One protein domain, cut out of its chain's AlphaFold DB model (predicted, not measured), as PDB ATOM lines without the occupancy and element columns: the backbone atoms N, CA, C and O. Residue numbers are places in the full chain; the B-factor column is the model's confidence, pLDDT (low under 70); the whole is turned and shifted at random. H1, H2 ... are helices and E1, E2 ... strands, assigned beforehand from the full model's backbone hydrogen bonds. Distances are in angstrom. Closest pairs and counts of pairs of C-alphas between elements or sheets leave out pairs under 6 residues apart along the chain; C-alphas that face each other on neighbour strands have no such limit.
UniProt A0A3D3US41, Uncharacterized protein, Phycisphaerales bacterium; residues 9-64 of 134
ATOM      1  N   GLU A   9      37.732  29.645  29.951       91.94
ATOM      2  CA  GLU A   9      38.547  29.770  28.749       91.94
ATOM      3  C   GLU A   9      39.846  30.472  29.144       91.94
ATOM      4  O   GLU A   9      39.856  31.666  29.430       91.94
ATOM      5  N   SER A  10      40.929  29.704  29.241       87.94
ATOM      6  CA  SER A  10      42.223  30.182  29.731       87.94
ATOM      7  C   SER A  10      43.361  29.382  29.088       87.94
ATOM      8  O   SER A  10      43.157  28.587  28.166       87.94
ATOM      9  N   GLY A  11      44.576  29.597  29.570       81.62
ATOM     10  CA  GLY A  11      45.743  28.813  29.212       81.62
ATOM     11  C   GLY A  11      46.938  29.683  28.867       81.62
ATOM     12  O   GLY A  11      46.839  30.657  28.129       81.62
ATOM     13  N   SER A  12      48.066  29.308  29.449       66.31
ATOM     14  CA  SER A  12      49.449  29.337  28.956       66.31
ATOM     15  C   SER A  12      50.322  28.922  30.152       66.31
ATOM     16  O   SER A  12      51.198  29.679  30.572       66.31
ATOM     17  N   PRO A  13      50.010  27.777  30.797       70.69
ATOM     18  CA  PRO A  13      50.741  27.327  31.972       70.69
ATOM     19  C   PRO A  13      52.194  27.057  31.588       70.69
ATOM     20  O   PRO A  13      52.496  26.564  30.500       70.69
ATOM     21  N   THR A  14      53.097  27.349  32.502       74.25
ATOM     22  CA  THR A  14      54.469  26.838  32.428       74.25
ATOM     23  C   THR A  14      54.513  25.459  33.086       74.25
ATOM     24  O   THR A  14      53.541  25.037  33.709       74.25
ATOM     25  N   PHE A  15      55.635  24.742  32.991       71.25
ATOM     26  CA  PHE A  15      55.769  23.415  33.614       71.25
ATOM     27  C   PHE A  15      55.628  23.424  35.150       71.25
ATOM     28  O   PHE A  15      55.468  22.367  35.748       71.25
ATOM     29  N   TYR A  16      55.710  24.597  35.786       76.12
ATOM     30  CA  TYR A  16      55.553  24.785  37.232       76.12
ATOM     31  C   TYR A  16      54.176  25.340  37.621       76.12
ATOM     32  O   TYR A  16      53.933  25.625  38.791       76.12
ATOM     33  N   SER A  17      53.272  25.533  36.661       81.62
ATOM     34  CA  SER A  17      51.903  25.943  36.951       81.62
ATOM     35  C   SER A  17      51.097  24.739  37.438       81.62
ATOM     36  O   SER A  17      50.934  23.764  36.711       81.62
ATOM     37  N   THR A  18      50.564  24.834  38.651       86.44
ATOM     38  CA  THR A  18      49.615  23.870  39.215       86.44
ATOM     39  C   THR A  18      48.210  24.456  39.187       86.44
ATOM     40  O   THR A  18      48.034  25.665  39.348       86.44
ATOM     41  N   MET A  19      47.208  23.609  38.982       90.06
ATOM     42  CA  MET A  19      45.804  24.005  38.978       90.06
ATOM     43  C   MET A  19      44.984  22.805  39.444       90.06
ATOM     44  O   MET A  19      44.986  21.770  38.775       90.06
ATOM     45  N   ASP A  20      44.402  22.921  40.633       93.56
ATOM     46  CA  ASP A  20      43.639  21.863  41.284       93.56
ATOM     47  C   ASP A  20      42.771  22.443  42.413       93.56
ATOM     48  O   ASP A  20      42.992  23.586  42.822       93.56
ATOM     49  N   TYR A  21      41.823  21.650  42.924       95.44
ATOM     50  CA  TYR A  21      40.872  22.031  43.979       95.44
ATOM     51  C   TYR A  21      39.984  23.232  43.608       95.44
ATOM     52  O   TYR A  21      39.684  24.081  44.446       95.44
ATOM     53  N   ASN A  22      39.538  23.321  42.350       94.94
ATOM     54  CA  ASN A  22      38.612  24.366  41.918       94.94
ATOM     55  C   ASN A  22      37.164  23.866  41.823       94.94
ATOM     56  O   ASN A  22      36.880  22.732  41.430       94.94
ATOM     57  N   ALA A  23      36.221  24.759  42.134       95.50
ATOM     58  CA  ALA A  23      34.796  24.539  41.914       95.50
ATOM     59  C   ALA A  23      34.328  25.303  40.669       95.50
ATOM     60  O   ALA A  23      34.496  26.519  40.566       95.50
ATOM     61  N   TYR A  24      33.708  24.595  39.724       94.75
ATOM     62  CA  TYR A  24      33.282  25.161  38.446       94.75
ATOM     63  C   TYR A  24      31.774  25.118  38.272       94.75
ATOM     64  O   TYR A  24      31.145  24.063  38.381       94.75
ATOM     65  N   ARG A  25      31.219  26.248  37.835       92.50
ATOM     66  CA  ARG A  25      29.869  26.295  37.283       92.50
ATOM     67  C   ARG A  25      29.892  26.010  35.793       92.50
ATOM     68  O   ARG A  25      30.549  26.706  35.022       92.50
ATOM     69  N   ARG A  26      29.110  25.020  35.370       90.69
ATOM     70  CA  ARG A  26      28.867  24.760  33.952       90.69
ATOM     71  C   ARG A  26      27.914  25.810  33.383       90.69
ATOM     72  O   ARG A  26      26.789  25.943  33.852       90.69
ATOM     73  N   ASN A  27      28.351  26.507  32.340       87.62
ATOM     74  CA  ASN A  27      27.497  27.451  31.621       87.62
ATOM     75  C   ASN A  27      26.647  26.745  30.553       87.62
ATOM     76  O   ASN A  27      25.478  27.082  30.389       87.62
ATOM     77  N   GLU A  28      27.202  25.730  29.876       85.75
ATOM     78  CA  GLU A  28      26.537  25.011  28.786       85.75
ATOM     79  C   GLU A  28      26.761  23.483  28.843       85.75
ATOM     80  O   GLU A  28      27.796  23.012  29.330       85.75
ATOM     81  N   PRO A  29      25.808  22.662  28.356       83.75
ATOM     82  CA  PRO A  29      25.905  21.203  28.438       83.75
ATOM     83  C   PRO A  29      27.047  20.623  27.592       83.75
ATOM     84  O   PRO A  29      27.685  19.653  27.997       83.75
ATOM     85  N   ASP A  30      27.331  21.215  26.436       84.62
ATOM     86  CA  ASP A  30      28.280  20.726  25.435       84.62
ATOM     87  C   ASP A  30      29.664  21.389  25.514       84.62
ATOM     88  O   ASP A  30      30.624  20.866  24.942       84.62
ATOM     89  N   ARG A  31      29.788  22.503  26.246       87.94
ATOM     90  CA  ARG A  31      31.027  23.273  26.414       87.94
ATOM     91  C   ARG A  31      31.354  23.453  27.892       87.94
ATOM     92  O   ARG A  31      30.609  24.101  28.620       87.94
ATOM     93  N   PHE A  32      32.487  22.903  28.334       93.94
ATOM     94  CA  PHE A  32      32.922  23.027  29.726       93.94
ATOM     95  C   PHE A  32      34.237  23.791  29.870       93.94
ATOM     96  O   PHE A  32      34.216  24.913  30.363       93.94
ATOM     97  N   LEU A  33      35.355  23.261  29.370       94.31
ATOM     98  CA  LEU A  33      36.662  23.924  29.459       94.31
ATOM     99  C   LEU A  33      37.289  24.119  28.082       94.31
ATOM    100  O   LEU A  33      37.262  23.217  27.243       94.31
ATOM    101  N   LYS A  34      37.905  25.283  27.870       94.12
ATOM    102  CA  LYS A  34      38.802  25.549  26.743       94.12
ATOM    103  C   LYS A  34      40.168  25.948  27.287       94.12
ATOM    104  O   LYS A  34      40.276  26.901  28.056       94.12
ATOM    105  N   TRP A  35      41.199  25.215  26.880       92.38
ATOM    106  CA  TRP A  35      42.549  25.360  27.416       92.38
ATOM    107  C   TRP A  35      43.585  25.464  26.309       92.38
ATOM    108  O   TRP A  35      43.633  24.610  25.423       92.38
ATOM    109  N   THR A  36      44.448  26.471  26.394       92.31
ATOM    110  CA  THR A  36      45.644  26.587  25.553       92.31
ATOM    111  C   THR A  36      46.862  26.082  26.324       92.31
ATOM    112  O   THR A  36      47.206  26.622  27.374       92.31
ATOM    113  N   ASN A  37      47.519  25.034  25.824       88.06
ATOM    114  CA  ASN A  37      48.723  24.491  26.454       88.06
ATOM    115  C   ASN A  37      49.966  25.366  26.190       88.06
ATOM    116  O   ASN A  37      49.923  26.312  25.404       88.06
ATOM    117  N   HIS A  38      51.098  25.023  26.814       85.06
ATOM    118  CA  HIS A  38      52.351  25.785  26.696       85.06
ATOM    119  C   HIS A  38      52.922  25.863  25.264       85.06
ATOM    120  O   HIS A  38      53.744  26.726  24.976       85.06
ATOM    121  N   ASN A  39      52.496  24.969  24.364       87.62
ATOM    122  CA  ASN A  39      52.877  24.963  22.947       87.62
ATOM    123  C   ASN A  39      51.888  25.747  22.064       87.62
ATOM    124  O   ASN A  39      52.011  25.729  20.843       87.62
ATOM    125  N   GLY A  40      50.876  26.391  22.653       87.88
ATOM    126  CA  GLY A  40      49.825  27.103  21.925       87.88
ATOM    127  C   GLY A  40      48.726  26.201  21.349       87.88
ATOM    128  O   GLY A  40      47.850  26.691  20.635       87.88
ATOM    129  N   ALA A  41      48.729  24.898  21.643       91.06
ATOM    130  CA  ALA A  41      47.688  23.982  21.182       91.06
ATOM    131  C   ALA A  41      46.418  24.134  22.034       91.06
ATOM    132  O   ALA A  41      46.483  24.156  23.264       91.06
ATOM    133  N   VAL A  42      45.261  24.209  21.372       93.88
ATOM    134  CA  VAL A  42      43.968  24.476  22.019       93.88
ATOM    135  C   VAL A  42      43.153  23.192  22.164       93.88
ATOM    136  O   VAL A  42      42.692  22.631  21.169       93.88
ATOM    137  N   GLY A  43      42.917  22.774  23.407       93.50
ATOM    138  CA  GLY A  43      42.001  21.698  23.784       93.50
ATOM    139  C   GLY A  43      40.619  22.223  24.184       93.50
ATOM    140  O   GLY A  43      40.484  23.340  24.692       93.50
ATOM    141  N   ARG A  44      39.580  21.421  23.935       95.00
ATOM    142  CA  ARG A  44      38.192  21.683  24.344       95.00
ATOM    143  C   ARG A  44      37.649  20.428  25.001       95.00
ATOM    144  O   ARG A  44      37.708  19.373  24.382       95.00
ATOM    145  N   TYR A  45      37.108  20.574  26.199       94.25
ATOM    146  CA  TYR A  45      36.718  19.457  27.051       94.25
ATOM    147  C   TYR A  45      35.284  19.637  27.530       94.25
ATOM    148  O   TYR A  45      34.827  20.760  27.779       94.25
ATOM    149  N   LYS A  46      34.569  18.521  27.660       94.56
ATOM    150  CA  LYS A  46      33.171  18.466  28.091       94.56
ATOM    151  C   LYS A  46      33.022  18.189  29.580       94.56
ATOM    152  O   LYS A  46      31.941  18.434  30.112       94.56
ATOM    153  N   SER A  47      34.065  17.723  30.263       94.19
ATOM    154  CA  SER A  47      34.060  17.444  31.705       94.19
ATOM    155  C   SER A  47      35.425  17.700  32.350       94.19
ATOM    156  O   SER A  47      36.436  17.808  31.655       94.19
ATOM    157  N   ILE A  48      35.434  17.787  33.687       95.31
ATOM    158  CA  ILE A  48      36.659  17.840  34.505       95.31
ATOM    159  C   ILE A  48      37.492  16.579  34.258       95.31
ATOM    160  O   ILE A  48      38.678  16.672  33.987       95.31
ATOM    161  N   GLU A  49      36.849  15.407  34.217       95.75
ATOM    162  CA  GLU A  49      37.520  14.129  33.953       95.75
ATOM    163  C   GLU A  49      38.257  14.108  32.602       95.75
ATOM    164  O   GLU A  49      39.383  13.623  32.509       95.75
ATOM    165  N   GLU A  50      37.638  14.630  31.538       95.62
ATOM    166  CA  GLU A  50      38.274  14.707  30.220       95.62
ATOM    167  C   GLU A  50      39.482  15.655  30.241       95.62
ATOM    168  O   GLU A  50      40.528  15.347  29.668       95.62
ATOM    169  N   PHE A  51      39.354  16.780  30.945       94.50
ATOM    170  CA  PHE A  51      40.429  17.752  31.110       94.50
ATOM    171  C   PHE A  51      41.603  17.194  31.929       94.50
ATOM    172  O   PHE A  51      42.755  17.319  31.504       94.50
ATOM    173  N   PHE A  52      41.318  16.508  33.036       94.94
ATOM    174  CA  PHE A  52      42.316  15.837  33.864       94.94
ATOM    175  C   PHE A  52      43.066  14.767  33.072       94.94
ATOM    176  O   PHE A  52      44.292  14.791  33.018       94.94
ATOM    177  N   LYS A  53      42.362  13.891  32.344       95.62
ATOM    178  CA  LYS A  53      43.009  12.869  31.497       95.62
ATOM    179  C   LYS A  53      43.944  13.466  30.444       95.62
ATOM    180  O   LYS A  53      44.937  12.837  30.090       95.62
ATOM    181  N   ALA A  54      43.621  14.649  29.924       93.12
ATOM    182  CA  ALA A  54      44.410  15.300  28.885       93.12
ATOM    183  C   ALA A  54      45.599  16.115  29.421       93.12
ATOM    184  O   ALA A  54      46.564  16.317  28.686       93.12
ATOM    185  N   THR A  55      45.527  16.621  30.656       90.69
ATOM    186  CA  THR A  55      46.487  17.619  31.167       90.69
ATOM    187  C   THR A  55      47.147  17.264  32.495       90.69
ATOM    188  O   THR A  55      48.196  17.822  32.801       90.69
ATOM    189  N   GLY A  56      46.556  16.361  33.277       91.88
ATOM    190  CA  GLY A  56      46.935  16.087  34.664       91.88
ATOM    191  C   GLY A  56      46.525  17.179  35.662       91.88
ATOM    192  O   GLY A  56      46.906  17.089  36.821       91.88
ATOM    193  N   LEU A  57      45.785  18.207  35.231       92.31
ATOM    194  CA  LEU A  57      45.277  19.290  36.083       92.31
ATOM    195  C   LEU A  57      43.840  19.000  36.538       92.31
ATOM    196  O   LEU A  57      43.116  18.296  35.836       92.31
ATOM    197  N   GLU A  58      43.409  19.607  37.646       94.50
ATOM    198  CA  GLU A  58      42.064  19.432  38.226       94.50
ATOM    199  C   GLU A  58      41.722  17.978  38.584       94.50
ATOM    200  O   GLU A  58      40.646  17.482  38.246       94.50
ATOM    201  N   GLU A  59      42.627  17.281  39.274       96.12
ATOM    202  CA  GLU A  59      42.343  15.945  39.820       96.12
ATOM    203  C   GLU A  59      41.194  15.983  40.843       96.12
ATOM    204  O   GLU A  59      40.327  15.108  40.846       96.12
ATOM    205  N   HIS A  60      41.157  17.033  41.664       96.62
ATOM    206  CA  HIS A  60      40.181  17.265  42.727       96.62
ATOM    207  C   HIS A  60      39.139  18.328  42.349       96.62
ATOM    208  O   HIS A  60      38.398  18.807  43.208       96.62
ATOM    209  N   GLY A  61      39.068  18.715  41.072       96.19
ATOM    210  CA  GLY A  61      38.089  19.684  40.595       96.19
ATOM    211  C   GLY A  61      36.655  19.169  40.747       96.19
ATOM    212  O   GLY A  61      36.355  18.011  40.444       96.19
ATOM    213  N   ILE A  62      35.730  20.043  41.148       96.62
ATOM    214  CA  ILE A  62      34.313  19.694  41.318       96.62
ATOM    215  C   ILE A  62      33.375  20.618  40.541       96.62
ATOM    216  O   ILE A  62      33.691  21.763  40.219       96.62
ATOM    217  N   LEU A  63      32.180  20.108  40.232       95.88
ATOM    218  CA  LEU A  63      31.087  20.927  39.711       95.88
ATOM    219  C   LEU A  63      30.274  21.505  40.867       95.88
ATOM    220  O   LEU A  63      29.918  20.782  41.796       95.88
ATOM    221  N   ALA A  64      29.935  22.782  40.773       95.25
ATOM    222  CA  ALA A  64      29.053  23.466  41.708       95.25
ATOM    223  C   ALA A  64      28.180  24.481  40.957       95.25
ATOM    224  O   ALA A  64      28.555  24.955  39.885       95.25
TER     225      ALA A  64
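What this domain is: This is residues 9 to 64 of the 134 residues of an uncharacterized protein of Phycisphaerales bacterium (UniProt A0A3D3US41). With little regular structure, the domain is a small two-stranded hairpin, E1 and E2, with one short helix, H1, packed near it, and residues 9 to 32 swing round them in a wide loop. The 56 printed residues hold E1, E2 and H1 in that order, an antiparallel sheet, mixed class, with under half of the residues in named elements. The whole is compact, with a radius of gyration of the C-alphas of 10.8 A, spanning 28 by 21 by 16 A.

How they stand to each other: E1, residues 33 to 36, and E2, residues 42 to 45, form an antiparallel hairpin at 163 degrees; N 35 and O 43 are 3.0 A apart, N 45 and O 33 2.8 A, within hydrogen-bond range. The closest C-alphas of E2 and H1, residues 48 to 55, are those of Tyr 45 and Phe 51, 5.8 A apart. In H1 every O i to N i+4 pair is within hydrogen-bond range. Residues 9 to 10 pair parallel with 34 to 35 of E1, and 23 to 24 with 62 to 63.

Where its parts are: E1 begins at C-alpha 33 (36.662, 23.924, 29.459). H1, 10.4 A long, ends at C-alpha 55 (46.487, 17.619, 31.167). E1 and E2 each measure 10.2 A.

The domain as a whole: The farthest C-alphas, Tyr 16 and Pro 29, are 31.1 A apart. The printed part has no cut; both links are tight. Residue 12 is under 70 in pLDDT.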